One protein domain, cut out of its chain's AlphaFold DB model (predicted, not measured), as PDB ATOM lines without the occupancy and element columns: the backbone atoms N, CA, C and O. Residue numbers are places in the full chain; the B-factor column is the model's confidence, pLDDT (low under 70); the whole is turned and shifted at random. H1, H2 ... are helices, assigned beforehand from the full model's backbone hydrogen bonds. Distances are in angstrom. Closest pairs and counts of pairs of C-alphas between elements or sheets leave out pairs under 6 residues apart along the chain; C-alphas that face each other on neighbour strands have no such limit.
ATOM      1  N   SER A 218      -2.493  39.027 -31.066       62.97
ATOM      2  CA  SER A 218      -2.497  40.200 -30.186       62.97
ATOM      3  C   SER A 218      -3.817  40.978 -30.246       62.97
ATOM      4  O   SER A 218      -4.344  41.335 -29.198       62.97
ATOM      5  N   GLU A 219      -4.404  41.145 -31.435       69.56
ATOM      6  CA  GLU A 219      -5.702  41.807 -31.629       69.56
ATOM      7  C   GLU A 219      -6.862  40.985 -31.045       69.56
ATOM      8  O   GLU A 219      -7.777  41.531 -30.429       69.56
ATOM      9  N   LEU A 220      -6.825  39.658 -31.195       58.72
ATOM     10  CA  LEU A 220      -7.804  38.758 -30.585       58.72
ATOM     11  C   LEU A 220      -7.634  38.682 -29.069       58.72
ATOM     12  O   LEU A 220      -8.629  38.643 -28.358       58.72
ATOM     13  N   ARG A 221      -6.401  38.722 -28.556       52.94
ATOM     14  CA  ARG A 221      -6.127  38.780 -27.117       52.94
ATOM     15  C   ARG A 221      -6.586  40.110 -26.527       52.94
ATOM     16  O   ARG A 221      -7.201  40.096 -25.471       52.94
ATOM     17  N   SER A 222      -6.375  41.238 -27.209       60.00
ATOM     18  CA  SER A 222      -6.904  42.532 -26.762       60.00
ATOM     19  C   SER A 222      -8.432  42.575 -26.804       60.00
ATOM     20  O   SER A 222      -9.042  43.084 -25.869       60.00
ATOM     21  N   LYS A 223      -9.060  41.988 -27.833       60.66
ATOM     22  CA  LYS A 223     -10.525  41.858 -27.902       60.66
ATOM     23  C   LYS A 223     -11.071  40.913 -26.830       60.66
ATOM     24  O   LYS A 223     -12.062  41.242 -26.196       60.66
ATOM     25  N   GLY A 224     -10.404  39.789 -26.579       58.88
ATOM     26  CA  GLY A 224     -10.771  38.836 -25.530       58.88
ATOM     27  C   GLY A 224     -10.628  39.424 -24.125       58.88
ATOM     28  O   GLY A 224     -11.510  39.229 -23.296       58.88
ATOM     29  N   ILE A 225      -9.578  40.215 -23.872       59.78
ATOM     30  CA  ILE A 225      -9.416  40.964 -22.615       59.78
ATOM     31  C   ILE A 225     -10.542  41.994 -22.467       59.78
ATOM     32  O   ILE A 225     -11.190  42.028 -21.423       59.78
ATOM     33  N   GLN A 226     -10.853  42.761 -23.519       59.72
ATOM     34  CA  GLN A 226     -11.978  43.707 -23.508       59.72
ATOM     35  C   GLN A 226     -13.326  43.022 -23.262       59.72
ATOM     36  O   GLN A 226     -14.146  43.549 -22.515       59.72
ATOM     37  N   GLN A 227     -13.543  41.841 -23.841       60.75
ATOM     38  CA  GLN A 227     -14.779  41.081 -23.678       60.75
ATOM     39  C   GLN A 227     -14.903  40.493 -22.266       60.75
ATOM     40  O   GLN A 227     -15.952  40.624 -21.645       60.75
ATOM     41  N   SER A 228     -13.809  39.968 -21.705       63.59
ATOM     42  CA  SER A 228     -13.779  39.516 -20.306       63.59
ATOM     43  C   SER A 228     -13.991  40.664 -19.308       63.59
ATOM     44  O   SER A 228     -14.666  40.490 -18.296       63.59
ATOM     45  N   ALA A 229     -13.471  41.861 -19.603       62.81
ATOM     46  CA  ALA A 229     -13.695  43.052 -18.790       62.81
ATOM     47  C   ALA A 229     -15.151  43.541 -18.884       62.81
ATOM     48  O   ALA A 229     -15.693  44.023 -17.894       62.81
ATOM     49  N   LEU A 230     -15.801  43.380 -20.041       63.88
ATOM     50  CA  LEU A 230     -17.223  43.677 -20.240       63.88
ATOM     51  C   LEU A 230     -18.141  42.724 -19.462       63.88
ATOM     52  O   LEU A 230     -19.100  43.179 -18.842       63.88
ATOM     53  N   GLU A 231     -17.836  41.426 -19.442       73.19
ATOM     54  CA  GLU A 231     -18.598  40.452 -18.645       73.19
ATOM     55  C   GLU A 231     -18.486  40.744 -17.143       73.19
ATOM     56  O   GLU A 231     -19.488  40.778 -16.424       73.19
ATOM     57  N   GLN A 232     -17.275  41.041 -16.661       68.69
ATOM     58  CA  GLN A 232     -17.069  41.429 -15.263       68.69
ATOM     59  C   GLN A 232     -17.737  42.771 -14.929       68.69
ATOM     60  O   GLN A 232     -18.247  42.943 -13.818       68.69
ATOM     61  N   LEU A 233     -17.771  43.710 -15.883       67.94
ATOM     62  CA  LEU A 233     -18.499  44.968 -15.752       67.94
ATOM     63  C   LEU A 233     -19.998  44.710 -15.570       67.94
ATOM     64  O   LEU A 233     -20.565  45.220 -14.606       67.94
ATOM     65  N   GLN A 234     -20.624  43.909 -16.436       73.94
ATOM     66  CA  GLN A 234     -22.053  43.588 -16.337       73.94
ATOM     67  C   GLN A 234     -22.400  42.987 -14.974       73.94
ATOM     68  O   GLN A 234     -23.305  43.485 -14.308       73.94
ATOM     69  N   HIS A 235     -21.618  42.007 -14.507       75.88
ATOM     70  CA  HIS A 235     -21.819  41.414 -13.184       75.88
ATOM     71  C   HIS A 235     -21.712  42.461 -12.058       75.88
ATOM     72  O   HIS A 235     -22.536  42.487 -11.145       75.88
ATOM     73  N   SER A 236     -20.717  43.354 -12.123       69.50
ATOM     74  CA  SER A 236     -20.543  44.408 -11.113       69.50
ATOM     75  C   SER A 236     -21.646  45.473 -11.146       69.50
ATOM     76  O   SER A 236     -22.042  45.968 -10.095       69.50
ATOM     77  N   ILE A 237     -22.180  45.804 -12.327       73.62
ATOM     78  CA  ILE A 237     -23.281  46.762 -12.486       73.62
ATOM     79  C   ILE A 237     -24.571  46.185 -11.909       73.62
ATOM     80  O   ILE A 237     -25.256  46.887 -11.170       73.62
ATOM     81  N   THR A 238     -24.883  44.916 -12.185       77.62
ATOM     82  CA  THR A 238     -26.051  44.245 -11.597       77.62
ATOM     83  C   THR A 238     -25.982  44.266 -10.071       77.62
ATOM     84  O   THR A 238     -26.949  44.653  -9.421       77.62
ATOM     85  N   GLN A 239     -24.810  43.965  -9.507       76.44
ATOM     86  CA  GLN A 239     -24.586  44.013  -8.063       76.44
ATOM     87  C   GLN A 239     -24.711  45.441  -7.492       76.44
ATOM     88  O   GLN A 239     -25.273  45.638  -6.417       76.44
ATOM     89  N   ALA A 240     -24.232  46.458  -8.216       71.62
ATOM     90  CA  ALA A 240     -24.333  47.856  -7.796       71.62
ATOM     91  C   ALA A 240     -25.776  48.398  -7.851       71.62
ATOM     92  O   ALA A 240     -26.169  49.176  -6.979       71.62
ATOM     93  N   ILE A 241     -26.583  47.958  -8.825       77.50
ATOM     94  CA  ILE A 241     -28.024  48.253  -8.882       77.50
ATOM     95  C   ILE A 241     -28.741  47.598  -7.696       77.50
ATOM     96  O   ILE A 241     -29.546  48.247  -7.031       77.50
ATOM     97  N   GLU A 242     -28.418  46.338  -7.388       77.94
ATOM     98  CA  GLU A 242     -29.015  45.596  -6.269       77.94
ATOM     99  C   GLU A 242     -28.684  46.230  -4.907       77.94
ATOM    100  O   GLU A 242     -29.540  46.309  -4.029       77.94
ATOM    101  N   SER A 243     -27.473  46.777  -4.757       75.69
ATOM    102  CA  SER A 243     -27.056  47.529  -3.563       75.69
ATOM    103  C   SER A 243     -27.668  48.936  -3.443       75.69
ATOM    104  O   SER A 243     -27.478  49.607  -2.431       75.69
ATOM    105  N   GLY A 244     -28.397  49.414  -4.460       77.44
ATOM    106  CA  GLY A 244     -29.015  50.744  -4.474       77.44
ATOM    107  C   GLY A 244     -28.042  51.909  -4.701       77.44
ATOM    108  O   GLY A 244     -28.459  53.068  -4.669       77.44
ATOM    109  N   HIS A 245     -26.760  51.631  -4.957       74.00
ATOM    110  CA  HIS A 245     -25.732  52.645  -5.212       74.00
ATOM    111  C   HIS A 245     -25.713  53.157  -6.662       74.00
ATOM    112  O   HIS A 245     -25.101  54.191  -6.937       74.00
ATOM    113  N   LEU A 246     -26.405  52.476  -7.586       74.88
ATOM    114  CA  LEU A 246     -26.537  52.877  -8.988       74.88
ATOM    115  C   LEU A 246     -28.006  52.900  -9.433       74.88
ATOM    116  O   LEU A 246     -28.723  51.919  -9.244       74.88
ATOM    117  N   SER A 247     -28.449  53.988 -10.081       78.81
ATOM    118  CA  SER A 247     -29.763  53.999 -10.746       78.81
ATOM    119  C   SER A 247     -29.711  53.225 -12.066       78.81
ATOM    120  O   SER A 247     -28.671  53.170 -12.734       78.81
ATOM    121  N   ASN A 248     -30.851  52.666 -12.478       78.00
ATOM    122  CA  ASN A 248     -30.967  51.942 -13.747       78.00
ATOM    123  C   ASN A 248     -30.572  52.827 -14.947       78.00
ATOM    124  O   ASN A 248     -29.866  52.372 -15.845       78.00
ATOM    125  N   GLU A 249     -30.908  54.126 -14.923       77.12
ATOM    126  CA  GLU A 249     -30.511  55.045 -16.000       77.12
ATOM    127  C   GLU A 249     -29.001  55.324 -16.024       77.12
ATOM    128  O   GLU A 249     -28.426  55.584 -17.084       77.12
ATOM    129  N   GLN A 250     -28.332  55.304 -14.867       78.69
ATOM    130  CA  GLN A 250     -26.882  55.493 -14.788       78.69
ATOM    131  C   GLN A 250     -26.129  54.261 -15.298       78.69
ATOM    132  O   GLN A 250     -25.131  54.405 -16.007       78.69
ATOM    133  N   ALA A 251     -26.634  53.066 -14.985       77.44
ATOM    134  CA  ALA A 251     -26.102  51.804 -15.483       77.44
ATOM    135  C   ALA A 251     -26.206  51.714 -17.012       77.44
ATOM    136  O   ALA A 251     -25.213  51.436 -17.686       77.44
ATOM    137  N   GLU A 252     -27.373  52.038 -17.567       79.88
ATOM    138  CA  GLU A 252     -27.637  51.962 -19.007       79.88
ATOM    139  C   GLU A 252     -26.794  52.973 -19.805       79.88
ATOM    140  O   GLU A 252     -26.189  52.631 -20.822       79.88
ATOM    141  N   ARG A 253     -26.635  54.206 -19.295       82.44
ATOM    142  CA  ARG A 253     -25.722  55.199 -19.896       82.44
ATOM    143  C   ARG A 253     -24.269  54.740 -19.876       82.44
ATOM    144  O   ARG A 253     -23.527  55.013 -20.819       82.44
ATOM    145  N   MET A 254     -23.846  54.077 -18.805       77.31
ATOM    146  CA  MET A 254     -22.475  53.601 -18.657       77.31
ATOM    147  C   MET A 254     -22.185  52.424 -19.590       77.31
ATOM    148  O   MET A 254     -21.151  52.440 -20.257       77.31
ATOM    149  N   ILE A 255     -23.118  51.476 -19.724       80.88
ATOM    150  CA  ILE A 255     -23.044  50.393 -20.716       80.88
ATOM    151  C   ILE A 255     -22.984  50.985 -22.127       80.88
ATOM    152  O   ILE A 255     -22.058  50.678 -22.876       80.88
ATOM    153  N   GLY A 256     -23.865  51.937 -22.448       81.69
ATOM    154  CA  GLY A 256     -23.863  52.603 -23.749       81.69
ATOM    155  C   GLY A 256     -22.549  53.333 -24.064       81.69
ATOM    156  O   GLY A 256     -22.109  53.350 -25.212       81.69
ATOM    157  N   LEU A 257     -21.867  53.923 -23.077       81.88
ATOM    158  CA  LEU A 257     -20.559  54.562 -23.291       81.88
ATOM    159  C   LEU A 257     -19.423  53.552 -23.513       81.88
ATOM    160  O   LEU A 257     -18.493  53.856 -24.268       81.88
ATOM    161  N   VAL A 258     -19.499  52.375 -22.888       79.31
ATOM    162  CA  VAL A 258     -18.534  51.282 -23.080       79.31
ATOM    163  C   VAL A 258     -18.745  50.602 -24.435       79.31
ATOM    164  O   VAL A 258     -17.778  50.409 -25.170       79.31
ATOM    165  N   GLU A 259     -19.992  50.332 -24.825       74.69
ATOM    166  CA  GLU A 259     -20.334  49.750 -26.133       74.69
ATOM    167  C   GLU A 259     -19.951  50.667 -27.300       74.69
ATOM    168  O   GLU A 259     -19.426  50.211 -28.315       74.69
ATOM    169  N   ASN A 260     -20.121  51.982 -27.132       79.75
ATOM    170  CA  ASN A 260     -19.684  52.974 -28.116       79.75
ATOM    171  C   ASN A 260     -18.159  53.212 -28.117       79.75
ATOM    172  O   ASN A 260     -17.682  54.102 -28.825       79.75
ATOM    173  N   GLY A 261     -17.389  52.482 -27.301       75.19
ATOM    174  CA  GLY A 261     -15.929  52.595 -27.209       75.19
ATOM    175  C   GLY A 261     -15.423  53.927 -26.644       75.19
ATOM    176  O   GLY A 261     -14.230  54.214 -26.714       75.19
ATOM    177  N   LYS A 262     -16.315  54.760 -26.089       79.56
ATOM    178  CA  LYS A 262     -15.980  56.072 -25.506       79.56
ATOM    179  C   LYS A 262     -15.457  55.955 -24.076       79.56
ATOM    180  O   LYS A 262     -14.857  56.901 -23.570       79.56
ATOM    181  N   LEU A 263     -15.684  54.812 -23.430       75.75
ATOM    182  CA  LEU A 263     -15.239  54.518 -22.076       75.75
ATOM    183  C   LEU A 263     -14.539  53.156 -22.050       75.75
ATOM    184  O   LEU A 263     -15.087  52.162 -22.517       75.75
ATOM    185  N   ASN A 264     -13.319  53.109 -21.509       80.12
ATOM    186  CA  ASN A 264     -12.579  51.857 -21.368       80.12
ATOM    187  C   ASN A 264     -13.301  50.946 -20.347       80.12
ATOM    188  O   ASN A 264     -13.569  51.413 -19.233       80.12
ATOM    189  N   PRO A 265     -13.598  49.675 -20.688       73.50
ATOM    190  CA  PRO A 265     -14.309  48.751 -19.805       73.50
ATOM    191  C   PRO A 265     -13.616  48.557 -18.449       73.50
ATOM    192  O   PRO A 265     -14.298  48.489 -17.431       73.50
ATOM    193  N   GLU A 266     -12.280  48.567 -18.385       74.44
ATOM    194  CA  GLU A 266     -11.547  48.447 -17.112       74.44
ATOM    195  C   GLU A 266     -11.752  49.669 -16.207       74.44
ATOM    196  O   GLU A 266     -11.905  49.548 -14.989       74.44
ATOM    197  N   LEU A 267     -11.807  50.862 -16.806       77.94
ATOM    198  CA  LEU A 267     -12.028  52.106 -16.073       77.94
ATOM    199  C   LEU A 267     -13.456  52.152 -15.516       77.94
ATOM    200  O   LEU A 267     -13.652  52.531 -14.362       77.94
ATOM    201  N   ALA A 268     -14.440  51.721 -16.305       75.06
ATOM    202  CA  ALA A 268     -15.827  51.622 -15.865       75.06
ATOM    203  C   ALA A 268     -15.979  50.616 -14.708       75.06
ATOM    204  O   ALA A 268     -16.603  50.931 -13.695       75.06
ATOM    205  N   LEU A 269     -15.306  49.464 -14.790       74.44
ATOM    206  CA  LEU A 269     -15.305  48.435 -13.746       74.44
ATOM    207  C   LEU A 269     -14.685  48.957 -12.440       74.44
ATOM    208  O   LEU A 269     -15.241  48.746 -11.362       74.44
ATOM    209  N   SER A 270     -13.588  49.718 -12.522       77.94
ATOM    210  CA  SER A 270     -12.977  50.352 -11.343       77.94
ATOM    211  C   SER A 270     -13.908  51.355 -10.647       77.94
ATOM    212  O   SER A 270     -13.931  51.423  -9.419       77.94
ATOM    213  N   ARG A 271     -14.719  52.099 -11.415       78.00
ATOM    214  CA  ARG A 271     -15.686  53.070 -10.882       78.00
ATOM    215  C   ARG A 271     -16.854  52.379 -10.195       78.00
ATOM    216  O   ARG A 271     -17.217  52.778  -9.096       78.00
ATOM    217  N   VAL A 272     -17.393  51.322 -10.800       79.12
ATOM    218  CA  VAL A 272     -18.481  50.539 -10.198       79.12
ATOM    219  C   VAL A 272     -18.007  49.851  -8.918       79.12
ATOM    220  O   VAL A 272     -18.673  49.949  -7.894       79.12
ATOM    221  N   LYS A 273     -16.808  49.255  -8.920       77.06
ATOM    222  CA  LYS A 273     -16.212  48.670  -7.707       77.06
ATOM    223  C   LYS A 273     -15.920  49.678  -6.600       77.06
ATOM    224  O   LYS A 273     -15.867  49.273  -5.454       77.06
ATOM    225  N   SER A 274     -15.697  50.952  -6.924       78.19
ATOM    226  CA  SER A 274     -15.508  51.994  -5.904       78.19
ATOM    227  C   SER A 274     -16.811  52.470  -5.252       78.19
ATOM    228  O   SER A 274     -16.751  53.228  -4.288       78.19
ATOM    229  N   LEU A 275     -17.965  52.084  -5.809       71.06
ATOM    230  CA  LEU A 275     -19.299  52.441  -5.315       71.06
ATOM    231  C   LEU A 275     -19.981  51.300  -4.547       71.06
ATOM    232  O   LEU A 275     -20.970  51.558  -3.870       71.06
TER     233      LEU A 275
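What this domain is: This is residues 218 to 275 of the 276 residues of an uncharacterized protein of Methylococcaceae bacterium (UniProt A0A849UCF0). One long helix, H1, makes the longest axis, and two shorter helices, H2 and H3, run alongside its later part, the three nearly aligned and placed as a triangle when seen end on. H3 packs closely on H1, H2 is more loosely joined to both, and the first residues of H1, 218 to 224, stick out beyond the other two helices as a free arm. The printed part has 58 residues, with three named helices in the order H1, H2, H3 along the chain and no named strand; its class is all helix. The whole is compact, with a radius of gyration of the C-alphas of 11.4 A, and the C-alphas span 38 by 17 by 14 A, the arm adding to the length.

How they stand to each other: H1, residues 218 to 242, is the longest helix, and H3, residues 265 to 273, touches it with 17 pairs of C-alphas within 8 A. Their closest C-alphas, those of Leu 233 and Leu 269, are 5.1 A apart, and the two helices run the same way at a shallow tilt of 23 degrees. H2, residues 248 to 259, only just touches H1, with 3 pairs of C-alphas within 8 A. H1 touches H2 with residues 237 to 241 alone, and H2 touches H1 with residues 248 to 251 alone; the closest C-alphas of the two helices are those of Ile 237 and Ala 251, 6.5 A apart. H1 and H2 form a helical hairpin and run opposite ways at a shallow tilt of 2 degrees. H2 and H3 form a second helical hairpin, opposite ways at a shallow tilt of 23 degrees. They only just touch, with 3 pairs of C-alphas within 8 A, and H2 does so with residues 254 to 258 alone; the closest C-alphas, those of Val 258 and Pro 265, are 5.9 A apart. The helix packing is mostly aligned, the three touching pairs being at a shallow tilt. In H1, H2 and H3 every O i to N i+4 pair is within hydrogen-bond range.

Where its parts are: H1 begins at C-alpha 218, at (-2.497, 40.200, -30.186), and ends at C-alpha 242, at (-29.015, 45.596, -6.269), 36.1 A away. H2, from Asn 248 to Glu 259, measures 16.5 A from first to last C-alpha. H3, from Pro 265 to Lys 273, measures 12.2 A and ends at C-alpha 273, at (-16.212, 48.670, -7.707).

The domain as a whole: The two C-alphas farthest apart are those of Ser 218 and Gly 244, at 38.4 A. The printed part has no cut, and the links H1 to H2 and H2 to H3, of 5 residues each, are tight. The mean pLDDT of the printed part is 73.0; residues 218 to 230, 232 to 233 and 236 are under 70, and they belong to H1.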